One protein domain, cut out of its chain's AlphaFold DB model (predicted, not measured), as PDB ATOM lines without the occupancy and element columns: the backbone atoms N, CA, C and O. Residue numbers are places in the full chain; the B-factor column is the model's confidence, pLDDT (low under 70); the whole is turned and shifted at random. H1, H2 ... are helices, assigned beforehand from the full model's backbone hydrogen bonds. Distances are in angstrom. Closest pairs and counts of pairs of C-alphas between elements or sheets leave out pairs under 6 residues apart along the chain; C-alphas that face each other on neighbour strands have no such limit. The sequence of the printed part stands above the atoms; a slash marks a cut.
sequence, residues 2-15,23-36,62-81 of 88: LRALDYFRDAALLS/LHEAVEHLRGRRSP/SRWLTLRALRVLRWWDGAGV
ATOM      1  N   LEU A   2     488.393 398.954 350.000       75.31
ATOM      2  CA  LEU A   2     487.033 398.863 350.567       75.31
ATOM      3  C   LEU A   2     486.004 398.166 349.655       75.31
ATOM      4  O   LEU A   2     485.183 397.398 350.139       75.31
ATOM      5  N   ARG A   3     486.072 398.377 348.333       75.44
ATOM      6  CA  ARG A   3     485.193 397.658 347.390       75.44
ATOM      7  C   ARG A   3     485.422 396.147 347.393       75.44
ATOM      8  O   ARG A   3     484.468 395.406 347.225       75.44
ATOM      9  N   ALA A   4     486.669 395.711 347.579       79.12
ATOM     10  CA  ALA A   4     486.998 394.293 347.663       79.12
ATOM     11  C   ALA A   4     486.450 393.693 348.964       79.12
ATOM     12  O   ALA A   4     485.803 392.658 348.917       79.12
ATOM     13  N   LEU A   5     486.619 394.381 350.101       83.19
ATOM     14  CA  LEU A   5     486.037 393.952 351.379       83.19
ATOM     15  C   LEU A   5     484.508 393.844 351.323       83.19
ATOM     16  O   LEU A   5     483.941 392.890 351.840       83.19
ATOM     17  N   ASP A   6     483.841 394.797 350.674       83.75
ATOM     18  CA  ASP A   6     482.388 394.743 350.519       83.75
ATOM     19  C   ASP A   6     481.942 393.629 349.562       83.75
ATOM     20  O   ASP A   6     480.941 392.975 349.822       83.75
ATOM     21  N   TYR A   7     482.721 393.344 348.513       83.44
ATOM     22  CA  TYR A   7     482.485 392.177 347.661       83.44
ATOM     23  C   TYR A   7     482.608 390.861 348.444       83.44
ATOM     24  O   TYR A   7     481.739 390.004 348.330       83.44
ATOM     25  N   PHE A   8     483.646 390.706 349.274       84.75
ATOM     26  CA  PHE A   8     483.800 389.518 350.123       84.75
ATOM     27  C   PHE A   8     482.672 389.381 351.142       84.75
ATOM     28  O   PHE A   8     482.179 388.277 351.352       84.75
ATOM     29  N   ARG A   9     482.230 390.493 351.736       86.06
ATOM     30  CA  ARG A   9     481.050 390.523 352.603       86.06
ATOM     31  C   ARG A   9     479.809 390.029 351.865       86.06
ATOM     32  O   ARG A   9     479.101 389.178 352.389       86.06
ATOM     33  N   ASP A  10     479.531 390.558 350.678       86.94
ATOM     34  CA  ASP A  10     478.348 390.164 349.910       86.94
ATOM     35  C   ASP A  10     478.429 388.688 349.485       86.94
ATOM     36  O   ASP A  10     477.447 387.960 349.618       86.94
ATOM     37  N   ALA A  11     479.607 388.210 349.072       86.62
ATOM     38  CA  ALA A  11     479.839 386.799 348.773       86.62
ATOM     39  C   ALA A  11     479.611 385.900 350.001       86.62
ATOM     40  O   ALA A  11     478.910 384.899 349.890       86.62
ATOM     41  N   ALA A  12     480.130 386.283 351.171       85.38
ATOM     42  CA  ALA A  12     479.955 385.547 352.422       85.38
ATOM     43  C   ALA A  12     478.494 385.520 352.893       85.38
ATOM     44  O   ALA A  12     478.017 384.497 353.375       85.38
ATOM     45  N   LEU A  13     477.754 386.621 352.716       84.44
ATOM     46  CA  LEU A  13     476.318 386.674 353.008       84.44
ATOM     47  C   LEU A  13     475.509 385.766 352.076       84.44
ATOM     48  O   LEU A  13     474.542 385.154 352.521       84.44
ATOM     49  N   LEU A  14     475.900 385.667 350.802       85.69
ATOM     50  CA  LEU A  14     475.256 384.783 349.827       85.69
ATOM     51  C   LEU A  14     475.579 383.306 350.076       85.69
ATOM     52  O   LEU A  14     474.708 382.459 349.898       85.69
ATOM     53  N   SER A  15     476.810 382.990 350.482       83.56
ATOM     54  CA  SER A  15     477.241 381.619 350.766       83.56
ATOM     55  C   SER A  15     476.943 381.161 352.196       83.56
ATOM     56  O   SER A  15     477.117 379.983 352.502       83.56
ATOM     57  N   LEU A  23     491.177 388.459 355.452       82.12
ATOM     58  CA  LEU A  23     490.667 389.826 355.393       82.12
ATOM     59  C   LEU A  23     490.988 390.624 356.661       82.12
ATOM     60  O   LEU A  23     490.811 391.841 356.644       82.12
ATOM     61  N   HIS A  24     491.490 389.981 357.722       83.62
ATOM     62  CA  HIS A  24     491.783 390.616 359.007       83.62
ATOM     63  C   HIS A  24     492.684 391.845 358.856       83.62
ATOM     64  O   HIS A  24     492.306 392.930 359.284       83.62
ATOM     65  N   GLU A  25     493.819 391.720 358.165       81.75
ATOM     66  CA  GLU A  25     494.754 392.836 357.961       81.75
ATOM     67  C   GLU A  25     494.093 394.009 357.219       81.75
ATOM     68  O   GLU A  25     494.256 395.174 357.586       81.75
ATOM     69  N   ALA A  26     493.276 393.713 356.206       83.62
ATOM     70  CA  ALA A  26     492.533 394.730 355.473       83.62
ATOM     71  C   ALA A  26     491.441 395.385 356.338       83.62
ATOM     72  O   ALA A  26     491.199 396.586 356.214       83.62
ATOM     73  N   VAL A  27     490.788 394.634 357.226       83.81
ATOM     74  CA  VAL A  27     489.804 395.172 358.173       83.81
ATOM     75  C   VAL A  27     490.475 396.045 359.234       83.81
ATOM     76  O   VAL A  27     489.996 397.150 359.485       83.81
ATOM     77  N   GLU A  28     491.610 395.631 359.796       84.00
ATOM     78  CA  GLU A  28     492.379 396.458 360.735       84.00
ATOM     79  C   GLU A  28     492.876 397.740 360.072       84.00
ATOM     80  O   GLU A  28     492.730 398.836 360.613       84.00
ATOM     81  N   HIS A  29     493.367 397.640 358.838       82.12
ATOM     82  CA  HIS A  29     493.763 398.808 358.063       82.12
ATOM     83  C   HIS A  29     492.574 399.739 357.761       82.12
ATOM     84  O   HIS A  29     492.728 400.961 357.701       82.12
ATOM     85  N   LEU A  30     491.369 399.188 357.585       81.00
ATOM     86  CA  LEU A  30     490.148 399.980 357.469       81.00
ATOM     87  C   LEU A  30     489.819 400.680 358.797       81.00
ATOM     88  O   LEU A  30     489.526 401.872 358.775       81.00
ATOM     89  N   ARG A  31     489.909 399.993 359.942       82.44
ATOM     90  CA  ARG A  31     489.680 400.586 361.273       82.44
ATOM     91  C   ARG A  31     490.673 401.698 361.594       82.44
ATOM     92  O   ARG A  31     490.253 402.760 362.042       82.44
ATOM     93  N   GLY A  32     491.954 401.491 361.297       79.75
ATOM     94  CA  GLY A  32     493.006 402.488 361.509       79.75
ATOM     95  C   GLY A  32     492.829 403.762 360.677       79.75
ATOM     96  O   GLY A  32     493.339 404.812 361.051       79.75
ATOM     97  N   ARG A  33     492.067 403.700 359.576       75.12
ATOM     98  CA  ARG A  33     491.719 404.865 358.742       75.12
ATOM     99  C   ARG A  33     490.448 405.603 359.169       75.12
ATOM    100  O   ARG A  33     490.032 406.536 358.482       75.12
ATOM    101  N   ARG A  34     489.811 405.192 360.266       78.19
ATOM    102  CA  ARG A  34     488.643 405.889 360.808       78.19
ATOM    103  C   ARG A  34     489.069 407.253 361.361       78.19
ATOM    104  O   ARG A  34     489.928 407.324 362.232       78.19
ATOM    105  N   SER A  35     488.451 408.323 360.868       71.81
ATOM    106  CA  SER A  35     488.617 409.679 361.407       71.81
ATOM    107  C   SER A  35     488.091 409.756 362.849       71.81
ATOM    108  O   SER A  35     487.178 408.993 363.189       71.81
ATOM    109  N   PRO A  36     488.585 410.691 363.685       70.94
ATOM    110  CA  PRO A  36     488.019 410.974 365.008       70.94
ATOM    111  C   PRO A  36     486.500 411.194 364.992       70.94
ATOM    112  O   PRO A  36     485.805 410.763 365.908       70.94
ATOM    113  N   SER A  62     483.131 411.132 352.424       64.44
ATOM    114  CA  SER A  62     482.339 410.358 351.484       64.44
ATOM    115  C   SER A  62     481.252 409.596 352.231       64.44
ATOM    116  O   SER A  62     481.535 408.623 352.945       64.44
ATOM    117  N   ARG A  63     479.989 410.019 352.088       67.38
ATOM    118  CA  ARG A  63     478.851 409.374 352.775       67.38
ATOM    119  C   ARG A  63     478.777 407.902 352.390       67.38
ATOM    120  O   ARG A  63     478.583 407.041 353.244       67.38
ATOM    121  N   TRP A  64     479.010 407.604 351.115       71.69
ATOM    122  CA  TRP A  64     478.977 406.244 350.591       71.69
ATOM    123  C   TRP A  64     480.148 405.389 351.091       71.69
ATOM    124  O   TRP A  64     479.961 404.223 351.442       71.69
ATOM    125  N   LEU A  65     481.348 405.973 351.193       70.81
ATOM    126  CA  LEU A  65     482.529 405.296 351.737       70.81
ATOM    127  C   LEU A  65     482.344 404.974 353.223       70.81
ATOM    128  O   LEU A  65     482.624 403.858 353.649       70.81
ATOM    129  N   THR A  66     481.793 405.923 353.979       76.50
ATOM    130  CA  THR A  66     481.468 405.744 355.398       76.50
ATOM    131  C   THR A  66     480.421 404.646 355.578       76.50
ATOM    132  O   THR A  66     480.622 403.731 356.372       76.50
ATOM    133  N   LEU A  67     479.340 404.658 354.791       79.25
ATOM    134  CA  LEU A  67     478.318 403.607 354.833       79.25
ATOM    135  C   LEU A  67     478.894 402.220 354.522       79.25
ATOM    136  O   LEU A  67     478.579 401.251 355.213       79.25
ATOM    137  N   ARG A  68     479.745 402.119 353.499       80.69
ATOM    138  CA  ARG A  68     480.368 400.853 353.097       80.69
ATOM    139  C   ARG A  68     481.353 400.353 354.155       80.69
ATOM    140  O   ARG A  68     481.323 399.174 354.495       80.69
ATOM    141  N   ALA A  69     482.155 401.247 354.736       82.38
ATOM    142  CA  ALA A  69     483.069 400.922 355.826       82.38
ATOM    143  C   ALA A  69     482.317 400.409 357.060       82.38
ATOM    144  O   ALA A  69     482.631 399.336 357.566       82.38
ATOM    145  N   LEU A  70     481.258 401.106 357.482       84.69
ATOM    146  CA  LEU A  70     480.427 400.681 358.610       84.69
ATOM    147  C   LEU A  70     479.768 399.316 358.372       84.69
ATOM    148  O   LEU A  70     479.710 398.499 359.289       84.69
ATOM    149  N   ARG A  71     479.292 399.033 357.152       86.06
ATOM    150  CA  ARG A  71     478.704 397.724 356.814       86.06
ATOM    151  C   ARG A  71     479.717 396.589 356.904       86.06
ATOM    152  O   ARG A  71     479.378 395.542 357.450       86.06
ATOM    153  N   VAL A  72     480.922 396.798 356.374       85.62
ATOM    154  CA  VAL A  72     482.014 395.817 356.435       85.62
ATOM    155  C   VAL A  72     482.418 395.560 357.883       85.62
ATOM    156  O   VAL A  72     482.476 394.405 358.287       85.62
ATOM    157  N   LEU A  73     482.620 396.616 358.676       85.44
ATOM    158  CA  LEU A  73     482.996 396.483 360.085       85.44
ATOM    159  C   LEU A  73     481.920 395.765 360.895       85.44
ATOM    160  O   LEU A  73     482.227 394.808 361.591       85.44
ATOM    161  N   ARG A  74     480.647 396.142 360.734       86.50
ATOM    162  CA  ARG A  74     479.541 395.480 361.439       86.50
ATOM    163  C   ARG A  74     479.419 393.998 361.081       86.50
ATOM    164  O   ARG A  74     479.085 393.193 361.941       86.50
ATOM    165  N   TRP A  75     479.644 393.642 359.817       86.88
ATOM    166  CA  TRP A  75     479.650 392.244 359.380       86.88
ATOM    167  C   TRP A  75     480.820 391.466 359.993       86.88
ATOM    168  O   TRP A  75     480.603 390.386 360.533       86.88
ATOM    169  N   TRP A  76     482.024 392.039 359.968       86.00
ATOM    170  CA  TRP A  76     483.214 391.427 360.558       86.00
ATOM    171  C   TRP A  76     483.078 391.238 362.078       86.00
ATOM    172  O   TRP A  76     483.332 390.152 362.591       86.00
ATOM    173  N   ASP A  77     482.605 392.263 362.791       84.19
ATOM    174  CA  ASP A  77     482.397 392.227 364.245       84.19
ATOM    175  C   ASP A  77     481.284 391.246 364.635       84.19
ATOM    176  O   ASP A  77     481.426 390.481 365.588       84.19
ATOM    177  N   GLY A  78     480.177 391.240 363.884       79.44
ATOM    178  CA  GLY A  78     479.050 390.336 364.121       79.44
ATOM    179  C   GLY A  78     479.401 388.868 363.885       79.44
ATOM    180  O   GLY A  78     478.923 388.000 364.610       79.44
ATOM    181  N   ALA A  79     480.271 388.586 362.917       68.25
ATOM    182  CA  ALA A  79     480.805 387.248 362.716       68.25
ATOM    183  C   ALA A  79     481.815 386.847 363.801       68.25
ATOM    184  O   ALA A  79     481.773 385.715 364.267       68.25
ATOM    185  N   GLY A  80     482.651 387.775 364.279       58.50
ATOM    186  CA  GLY A  80     483.542 387.523 365.415       58.50
ATOM    187  C   GLY A  80     482.793 387.179 366.708       58.50
ATOM    188  O   GLY A  80     483.256 386.349 367.485       58.50
ATOM    189  N   VAL A  81     481.604 387.757 366.923       54.28
ATOM    190  CA  VAL A  81     480.713 387.384 368.037       54.28
ATOM    191  C   VAL A  81     480.087 386.000 367.829       54.28
ATOM    192  O   VAL A  81     479.944 385.258 368.798       54.28
TER     193      VAL A  81
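What this domain is: This is residues 2 to 15, 23 to 36 and 62 to 81 of the 88 residues of an uncharacterized protein of Lysobacter gummosus (UniProt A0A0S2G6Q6). Three helices cross one another at steep tilts, each touching the other two, with their centres at the corners of a triangle. H3, the longest, crosses both H1 and H2 with its middle stretch, while H1 and H2 meet near their first residues and run away from there opposite ways. The printed part has 48 residues with three named helices, in the order H1, H2, H3 along the chain, and no named strand; its class is all helix. It is compact, with a radius of gyration of the C-alphas of 10.5 A, yet elongated in outline, spanning 33 by 21 by 16 A.

Where its parts are: H1 is residues 2 to 15, 19.8 A from first to last C-alpha, and begins at C-alpha 2 at (487.033, 398.863, 350.567). After the first cut, H2 is residues 23 to 32, 14.3 A long, and begins at C-alpha 23 at (490.667, 389.826, 355.393). After the second cut, H3 is residues 63 to 81, 26.8 A long, and ends at C-alpha 81 at (480.713, 387.384, 368.037).

How they stand to each other: H1 touches H2 with residues 2 to 5 alone, and the closest C-alphas, those of Leu 5 and Leu 23, are 7.4 A apart. These two helices stand at a steep tilt of 46 degrees and run opposite ways. H1 also touches H3, with 9 pairs of C-alphas within 8 A; the closest are those of Asp 6 and Val 72, 6.0 A apart. Their lines stand at a steep tilt of 47 degrees, and they run the same way. H3 touches H2 with residues 69 to 76 alone, and the closest C-alphas, those of Val 27 and Leu 73, are 7.2 A apart. H2 and H3 stand at a steep tilt of 54 degrees and run opposite ways. The helix packing is mostly crossed, with no touching pair at a shallow tilt. In H1, H2 and H3 every O i to N i+4 pair is within hydrogen-bond range.

The domain as a whole: The two C-alphas farthest apart are those of Ser 15 and Pro 36, at 34.4 A. The link from H1 to H2 runs across the cut of residues 16 to 22, where C-alphas 15 and 23 are 16.4 A apart. The link from H2 to H3 runs across the cut of residues 37 to 61, where C-alphas 36 and 62 are 14.7 A apart. The mean pLDDT of the printed part is 79.6, and the model's confidence is low, under 70, at residues 62 to 63 and 79 to 81.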